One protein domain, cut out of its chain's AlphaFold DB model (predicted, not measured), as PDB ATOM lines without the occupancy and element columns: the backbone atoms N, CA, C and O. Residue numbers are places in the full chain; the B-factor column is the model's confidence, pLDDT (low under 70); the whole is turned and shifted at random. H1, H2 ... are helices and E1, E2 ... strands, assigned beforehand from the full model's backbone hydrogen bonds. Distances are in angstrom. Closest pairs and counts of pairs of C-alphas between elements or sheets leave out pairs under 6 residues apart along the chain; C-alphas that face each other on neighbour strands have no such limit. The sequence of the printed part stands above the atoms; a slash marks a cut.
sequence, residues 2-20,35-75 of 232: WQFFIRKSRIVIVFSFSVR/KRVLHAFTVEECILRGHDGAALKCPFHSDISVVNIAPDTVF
ATOM      1  N   TRP A   2    -115.727  12.073  27.961       25.59
ATOM      2  CA  TRP A   2    -115.294  12.876  26.813       25.59
ATOM      3  C   TRP A   2    -115.589  14.345  27.099       25.59
ATOM      4  O   TRP A   2    -116.743  14.715  27.304       25.59
ATOM      5  N   GLN A   3    -114.536  15.150  27.167       33.19
ATOM      6  CA  GLN A   3    -114.585  16.555  27.537       33.19
ATOM      7  C   GLN A   3    -114.389  17.384  26.268       33.19
ATOM      8  O   GLN A   3    -113.308  17.393  25.687       33.19
ATOM      9  N   PHE A   4    -115.453  18.026  25.787       32.34
ATOM     10  CA  PHE A   4    -115.355  18.955  24.664       32.34
ATOM     11  C   PHE A   4    -115.120  20.367  25.199       32.34
ATOM     12  O   PHE A   4    -115.987  20.956  25.841       32.34
ATOM     13  N   PHE A   5    -113.936  20.904  24.913       33.12
ATOM     14  CA  PHE A   5    -113.564  22.291  25.165       33.12
ATOM     15  C   PHE A   5    -114.043  23.145  23.979       33.12
ATOM     16  O   PHE A   5    -113.408  23.166  22.924       33.12
ATOM     17  N   ILE A   6    -115.191  23.821  24.097       34.84
ATOM     18  CA  ILE A   6    -115.653  24.747  23.047       34.84
ATOM     19  C   ILE A   6    -114.902  26.072  23.215       34.84
ATOM     20  O   ILE A   6    -115.271  26.941  24.000       34.84
ATOM     21  N   ARG A   7    -113.821  26.216  22.444       32.25
ATOM     22  CA  ARG A   7    -112.786  27.265  22.515       32.25
ATOM     23  C   ARG A   7    -113.237  28.697  22.140       32.25
ATOM     24  O   ARG A   7    -112.417  29.480  21.674       32.25
ATOM     25  N   LYS A   8    -114.513  29.072  22.303       33.00
ATOM     26  CA  LYS A   8    -115.004  30.428  21.953       33.00
ATOM     27  C   LYS A   8    -116.069  31.034  22.872       33.00
ATOM     28  O   LYS A   8    -116.480  32.168  22.639       33.00
ATOM     29  N   SER A   9    -116.487  30.349  23.931       37.56
ATOM     30  CA  SER A   9    -117.498  30.865  24.862       37.56
ATOM     31  C   SER A   9    -116.967  30.743  26.286       37.56
ATOM     32  O   SER A   9    -116.318  29.754  26.601       37.56
ATOM     33  N   ARG A  10    -117.203  31.746  27.142       54.53
ATOM     34  CA  ARG A  10    -116.747  31.833  28.551       54.53
ATOM     35  C   ARG A  10    -117.394  30.791  29.486       54.53
ATOM     36  O   ARG A  10    -117.709  31.080  30.636       54.53
ATOM     37  N   ILE A  11    -117.680  29.603  28.972       57.50
ATOM     38  CA  ILE A  11    -118.551  28.606  29.578       57.50
ATOM     39  C   ILE A  11    -117.811  27.276  29.565       57.50
ATOM     40  O   ILE A  11    -117.399  26.803  28.505       57.50
ATOM     41  N   VAL A  12    -117.688  26.658  30.737       62.59
ATOM     42  CA  VAL A  12    -117.151  25.306  30.888       62.59
ATOM     43  C   VAL A  12    -118.295  24.354  31.219       62.59
ATOM     44  O   VAL A  12    -119.068  24.605  32.139       62.59
ATOM     45  N   ILE A  13    -118.445  23.272  30.450       60.84
ATOM     46  CA  ILE A  13    -119.640  22.413  30.482       60.84
ATOM     47  C   ILE A  13    -119.325  21.061  31.126       60.84
ATOM     48  O   ILE A  13    -118.391  20.371  30.722       60.84
ATOM     49  N   VAL A  14    -120.167  20.647  32.076       60.28
ATOM     50  CA  VAL A  14    -120.171  19.310  32.682       60.28
ATOM     51  C   VAL A  14    -121.438  18.554  32.274       60.28
ATOM     52  O   VAL A  14    -122.557  19.063  32.370       60.28
ATOM     53  N   PHE A  15    -121.266  17.307  31.832       51.00
ATOM     54  CA  PHE A  15    -122.351  16.441  31.369       51.00
ATOM     55  C   PHE A  15    -122.868  15.548  32.500       51.00
ATOM     56  O   PHE A  15    -122.071  14.849  33.120       51.00
ATOM     57  N   SER A  16    -124.189  15.518  32.724       48.16
ATOM     58  CA  SER A  16    -124.844  14.520  33.581       48.16
ATOM     59  C   SER A  16    -125.852  13.671  32.803       48.16
ATOM     60  O   SER A  16    -126.606  14.178  31.963       48.16
ATOM     61  N   PHE A  17    -125.895  12.374  33.111       47.59
ATOM     62  CA  PHE A  17    -126.948  11.468  32.654       47.59
ATOM     63  C   PHE A  17    -128.004  11.347  33.752       47.59
ATOM     64  O   PHE A  17    -127.764  10.725  34.781       47.59
ATOM     65  N   SER A  18    -129.190  11.917  33.532       43.31
ATOM     66  CA  SER A  18    -130.338  11.651  34.398       43.31
ATOM     67  C   SER A  18    -131.080  10.424  33.868       43.31
ATOM     68  O   SER A  18    -131.786  10.503  32.862       43.31
ATOM     69  N   VAL A  19    -130.919   9.278  34.533       43.78
ATOM     70  CA  VAL A  19    -131.851   8.153  34.378       43.78
ATOM     71  C   VAL A  19    -133.012   8.428  35.325       43.78
ATOM     72  O   VAL A  19    -132.953   8.129  36.514       43.78
ATOM     73  N   ARG A  20    -134.061   9.078  34.823       41.06
ATOM     74  CA  ARG A  20    -135.301   9.228  35.587       41.06
ATOM     75  C   ARG A  20    -136.000   7.865  35.581       41.06
ATOM     76  O   ARG A  20    -136.328   7.374  34.505       41.06
ATOM     77  N   LYS A  35    -132.713  12.048  28.552       61.00
ATOM     78  CA  LYS A  35    -132.587  13.505  28.493       61.00
ATOM     79  C   LYS A  35    -131.276  13.898  29.178       61.00
ATOM     80  O   LYS A  35    -131.157  13.815  30.398       61.00
ATOM     81  N   ARG A  36    -130.273  14.288  28.388       69.56
ATOM     82  CA  ARG A  36    -128.983  14.763  28.906       69.56
ATOM     83  C   ARG A  36    -129.179  16.154  29.493       69.56
ATOM     84  O   ARG A  36    -129.629  17.056  28.788       69.56
ATOM     85  N   VAL A  37    -128.855  16.317  30.771       72.06
ATOM     86  CA  VAL A  37    -128.879  17.622  31.437       72.06
ATOM     87  C   VAL A  37    -127.441  18.101  31.559       72.06
ATOM     88  O   VAL A  37    -126.568  17.386  32.052       72.06
ATOM     89  N   LEU A  38    -127.195  19.306  31.052       81.50
ATOM     90  CA  LEU A  38    -125.897  19.961  31.095       81.50
ATOM     91  C   LEU A  38    -125.907  20.996  32.205       81.50
ATOM     92  O   LEU A  38    -126.804  21.836  32.259       81.50
ATOM     93  N   HIS A  39    -124.897  20.939  33.064       83.56
ATOM     94  CA  HIS A  39    -124.613  22.018  33.993       83.56
ATOM     95  C   HIS A  39    -123.308  22.673  33.570       83.56
ATOM     96  O   HIS A  39    -122.332  21.982  33.286       83.56
ATOM     97  N   ALA A  40    -123.299  23.995  33.495       87.50
ATOM     98  CA  ALA A  40    -122.146  24.739  33.041       87.50
ATOM     99  C   ALA A  40    -121.749  25.782  34.077       87.50
ATOM    100  O   ALA A  40    -122.610  26.414  34.684       87.50
ATOM    101  N   PHE A  41    -120.444  25.949  34.236       90.81
ATOM    102  CA  PHE A  41    -119.832  26.946  35.096       90.81
ATOM    103  C   PHE A  41    -119.262  28.061  34.230       90.81
ATOM    104  O   PHE A  41    -118.799  27.825  33.107       90.81
ATOM    105  N   THR A  42    -119.279  29.284  34.748       93.56
ATOM    106  CA  THR A  42    -118.550  30.372  34.100       93.56
ATOM    107  C   THR A  42    -117.053  30.190  34.335       93.56
ATOM    108  O   THR A  42    -116.623  29.591  35.328       93.56
ATOM    109  N   VAL A  43    -116.236  30.708  33.418       93.06
ATOM    110  CA  VAL A  43    -114.778  30.735  33.618       93.06
ATOM    111  C   VAL A  43    -114.440  31.545  34.868       93.06
ATOM    112  O   VAL A  43    -113.564  31.159  35.634       93.06
ATOM    113  N   GLU A  44    -115.176  32.626  35.112       94.56
ATOM    114  CA  GLU A  44    -115.022  33.475  36.284       94.56
ATOM    115  C   GLU A  44    -115.225  32.694  37.592       94.56
ATOM    116  O   GLU A  44    -114.422  32.816  38.519       94.56
ATOM    117  N   GLU A  45    -116.252  31.840  37.659       95.00
ATOM    118  CA  GLU A  45    -116.477  30.974  38.817       95.00
ATOM    119  C   GLU A  45    -115.329  29.976  38.990       95.00
ATOM    120  O   GLU A  45    -114.833  29.799  40.101       95.00
ATOM    121  N   CYS A  46    -114.858  29.370  37.896       95.56
ATOM    122  CA  CYS A  46    -113.719  28.456  37.933       95.56
ATOM    123  C   CYS A  46    -112.449  29.146  38.455       95.56
ATOM    124  O   CYS A  46    -111.762  28.577  39.299       95.56
ATOM    125  N   ILE A  47    -112.178  30.386  38.026       95.75
ATOM    126  CA  ILE A  47    -111.049  31.193  38.509       95.75
ATOM    127  C   ILE A  47    -111.165  31.444  40.013       95.75
ATOM    128  O   ILE A  47    -110.200  31.215  40.737       95.75
ATOM    129  N   LEU A  48    -112.331  31.886  40.497       95.94
ATOM    130  CA  LEU A  48    -112.527  32.146  41.925       95.94
ATOM    131  C   LEU A  48    -112.359  30.865  42.757       95.94
ATOM    132  O   LEU A  48    -111.673  30.872  43.774       95.94
ATOM    133  N   ARG A  49    -112.916  29.734  42.306       95.50
ATOM    134  CA  ARG A  49    -112.747  28.447  42.999       95.50
ATOM    135  C   ARG A  49    -111.304  27.946  42.958       95.50
ATOM    136  O   ARG A  49    -110.822  27.422  43.959       95.50
ATOM    137  N   GLY A  50    -110.610  28.126  41.835       93.94
ATOM    138  CA  GLY A  50    -109.191  27.801  41.692       93.94
ATOM    139  C   GLY A  50    -108.317  28.616  42.646       93.94
ATOM    140  O   GLY A  50    -107.475  28.048  43.342       93.94
ATOM    141  N   HIS A  51    -108.589  29.921  42.737       94.50
ATOM    142  CA  HIS A  51    -107.976  30.847  43.689       94.50
ATOM    143  C   HIS A  51    -108.186  30.396  45.143       94.50
ATOM    144  O   HIS A  51    -107.218  30.208  45.879       94.50
ATOM    145  N   ASP A  52    -109.434  30.130  45.536       93.69
ATOM    146  CA  ASP A  52    -109.781  29.736  46.908       93.69
ATOM    147  C   ASP A  52    -109.348  28.297  47.247       93.69
ATOM    148  O   ASP A  52    -109.403  27.871  48.400       93.69
ATOM    149  N   GLY A  53    -108.934  27.512  46.247       92.31
ATOM    150  CA  GLY A  53    -108.670  26.089  46.416       92.31
ATOM    151  C   GLY A  53    -109.912  25.258  46.719       92.31
ATOM    152  O   GLY A  53    -109.793  24.180  47.300       92.31
ATOM    153  N   ALA A  54    -111.086  25.758  46.342       94.06
ATOM    154  CA  ALA A  54    -112.373  25.139  46.605       94.06
ATOM    155  C   ALA A  54    -112.871  24.330  45.398       94.06
ATOM    156  O   ALA A  54    -112.516  24.588  44.248       94.06
ATOM    157  N   ALA A  55    -113.744  23.357  45.653       94.00
ATOM    158  CA  ALA A  55    -114.453  22.643  44.596       94.00
ATOM    159  C   ALA A  55    -115.601  23.490  44.013       94.00
ATOM    160  O   ALA A  55    -116.185  24.338  44.699       94.00
ATOM    161  N   LEU A  56    -115.959  23.226  42.757       93.44
ATOM    162  CA  LEU A  56    -117.191  23.701  42.121       93.44
ATOM    163  C   LEU A  56    -118.379  22.892  42.650       93.44
ATOM    164  O   LEU A  56    -118.270  21.681  42.824       93.44
ATOM    165  N   LYS A  57    -119.521  23.542  42.898       92.50
ATOM    166  CA  LYS A  57    -120.730  22.873  43.407       92.50
ATOM    167  C   LYS A  57    -121.684  22.578  42.252       92.50
ATOM    168  O   LYS A  57    -122.425  23.452  41.819       92.50
ATOM    169  N   CYS A  58    -121.677  21.346  41.756       88.06
ATOM    170  CA  CYS A  58    -122.628  20.894  40.748       88.06
ATOM    171  C   CYS A  58    -123.898  20.347  41.420       88.06
ATOM    172  O   CYS A  58    -123.792  19.453  42.262       88.06
ATOM    173  N   PRO A  59    -125.107  20.762  41.003       85.94
ATOM    174  CA  PRO A  59    -126.355  20.229  41.555       85.94
ATOM    175  C   PRO A  59    -126.576  18.734  41.257       85.94
ATOM    176  O   PRO A  59    -127.426  18.112  41.885       85.94
ATOM    177  N   PHE A  60    -125.821  18.151  40.316       84.94
ATOM    178  CA  PHE A  60    -125.957  16.747  39.902       84.94
ATOM    179  C   PHE A  60    -124.790  15.850  40.327       84.94
ATOM    180  O   PHE A  60    -124.982  14.653  40.503       84.94
ATOM    181  N   HIS A  61    -123.584  16.407  40.476       81.25
ATOM    182  CA  HIS A  61    -122.364  15.637  40.764       81.25
ATOM    183  C   HIS A  61    -121.670  16.071  42.056       81.25
ATOM    184  O   HIS A  61    -120.536  15.666  42.296       81.25
ATOM    185  N   SER A  62    -122.328  16.889  42.885       87.25
ATOM    186  CA  SER A  62    -121.759  17.463  44.108       87.25
ATOM    187  C   SER A  62    -120.473  18.261  43.837       87.25
ATOM    188  O   SER A  62    -120.447  19.092  42.925       87.25
ATOM    189  N   ASP A  63    -119.426  18.038  44.623       92.81
ATOM    190  CA  ASP A  63    -118.175  18.780  44.575       92.81
ATOM    191  C   ASP A  63    -117.297  18.272  43.435       92.81
ATOM    192  O   ASP A  63    -116.848  17.127  43.435       92.81
ATOM    193  N   ILE A  64    -117.020  19.141  42.465       92.12
ATOM    194  CA  ILE A  64    -116.129  18.830  41.351       92.12
ATOM    195  C   ILE A  64    -114.855  19.658  41.468       92.12
ATOM    196  O   ILE A  64    -114.895  20.878  41.624       92.12
ATOM    197  N   SER A  65    -113.707  18.996  41.354       92.38
ATOM    198  CA  SER A  65    -112.417  19.680  41.311       92.38
ATOM    199  C   SER A  65    -112.317  20.597  40.090       92.38
ATOM    200  O   SER A  65    -112.554  20.164  38.960       92.38
ATOM    201  N   VAL A  66    -111.892  21.843  40.312       92.50
ATOM    202  CA  VAL A  66    -111.621  22.821  39.246       92.50
ATOM    203  C   VAL A  66    -110.573  22.294  38.269       92.50
ATOM    204  O   VAL A  66    -110.726  22.480  37.069       92.50
ATOM    205  N   VAL A  67    -109.571  21.550  38.754       92.12
ATOM    206  CA  VAL A  67    -108.522  20.922  37.928       92.12
ATOM    207  C   VAL A  67    -109.115  20.044  36.827       92.12
ATOM    208  O   VAL A  67    -108.600  20.011  35.714       92.12
ATOM    209  N   ASN A  68    -110.214  19.353  37.129       89.88
ATOM    210  CA  ASN A  68    -110.847  18.455  36.175       89.88
ATOM    211  C   ASN A  68    -111.666  19.211  35.134       89.88
ATOM    212  O   ASN A  68    -111.952  18.636  34.099       89.88
ATOM    213  N   ILE A  69    -112.095  20.444  35.408       88.00
ATOM    214  CA  ILE A  69    -113.036  21.204  34.574       88.00
ATOM    215  C   ILE A  69    -112.307  22.297  33.786       88.00
ATOM    216  O   ILE A  69    -112.475  22.397  32.574       88.00
ATOM    217  N   ALA A  70    -111.494  23.094  34.474       92.38
ATOM    218  CA  ALA A  70    -110.804  24.271  33.964       92.38
ATOM    219  C   ALA A  70    -109.340  24.290  34.461       92.38
ATOM    220  O   ALA A  70    -108.971  25.131  35.288       92.38
ATOM    221  N   PRO A  71    -108.493  23.342  34.013       92.94
ATOM    222  CA  PRO A  71    -107.105  23.207  34.478       92.94
ATOM    223  C   PRO A  71    -106.244  24.454  34.220       92.94
ATOM    224  O   PRO A  71    -105.294  24.727  34.951       92.94
ATOM    225  N   ASP A  72    -106.590  25.241  33.208       92.75
ATOM    226  CA  ASP A  72    -105.924  26.487  32.843       92.75
ATOM    227  C   ASP A  72    -106.119  27.592  33.897       92.75
ATOM    228  O   ASP A  72    -105.215  28.395  34.127       92.75
ATOM    229  N   THR A  73    -107.256  27.593  34.602       93.56
ATOM    230  CA  THR A  73    -107.549  28.552  35.688       93.56
ATOM    231  C   THR A  73    -106.686  28.340  36.933       93.56
ATOM    232  O   THR A  73    -106.618  29.206  37.802       93.56
ATOM    233  N   VAL A  74    -105.983  27.207  36.995       93.31
ATOM    234  CA  VAL A  74    -105.023  26.842  38.046       93.31
ATOM    235  C   VAL A  74    -103.619  26.589  37.481       93.31
ATOM    236  O   VAL A  74    -102.803  25.938  38.131       93.31
ATOM    237  N   PHE A  75    -103.323  27.139  36.296       95.00
ATOM    238  CA  PHE A  75    -102.002  27.112  35.651       95.00
ATOM    239  C   PHE A  75    -101.456  25.698  35.384       95.00
ATOM    240  O   PHE A  75    -100.254  25.463  35.458       95.00
TER     241      PHE A  75
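What this domain is: This is residues 2 to 20 and 35 to 75 of the 232 residues of the protein "Protein kinase domain-containing protein" of Gongylonema pulchrum (UniProt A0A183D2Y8). A long antiparallel ribbon of two strands, E1 and E2, leads at one end into a cluster of three helices, H1, H2 and H3. A short hairpin, E3 and E4, lies to one side, and residues 2 to 10 make a tail before E1. The 60 printed residues hold, in order, E1, E2, H1, E3, E4, H2 and H3, a mixed class of helices and strands with two antiparallel two-stranded sheets. The whole is compact, with a radius of gyration of the C-alphas of 11.6 A and spans of 36 by 25 by 17 A.

How they stand to each other: E1, residues 11 to 17, and E2, residues 36 to 42, are antiparallel at 153 degrees, with N 14 and O 39 2.8 A apart. H1, residues 43 to 52, follows E2 by a tight link. E3, residues 56 to 58, and E4, residues 62 to 64, form an antiparallel hairpin at 140 degrees, with N 56 and O 64 2.8 A apart. The closest C-alphas of E2 and E3, His 39 and Cys 58, are 7.1 A apart. H2, residues 66 to 69, touches H1, closest at the C-alphas of Val 66 and Gly 50, 6.1 A. H3, residues 71 to 74, touches H1, closest at the C-alphas of Thr 73 and Ile 47, 5.2 A. H2 and H3 only just touch, only at the corner, with 3 pairs of C-alphas within 8 A, the closest those of Val 67 and Val 74, 6.9 A. E1 and E3 are apart. In H1 every O i to N i+4 pair is within hydrogen-bond range; H2 and H3 are too short for one.

Where its parts are: E1 begins at C-alpha 11 (-118.551, 28.606, 29.578) and measures 19.3 A; E2 measures 19.5 A and H1 14.2 A. H3 ends at C-alpha 74 (-105.023, 26.842, 38.046).

The domain as a whole: The C-alphas of Arg 20 and Phe 75 are farthest apart, 37.8 A. Residues 21 to 34 are not printed, and C-alphas 20 and 35 are 8.7 A apart across this cut. Of the links printed whole, none is long. Model confidence is under 70 at residues 2 to 20 and 35 to 36.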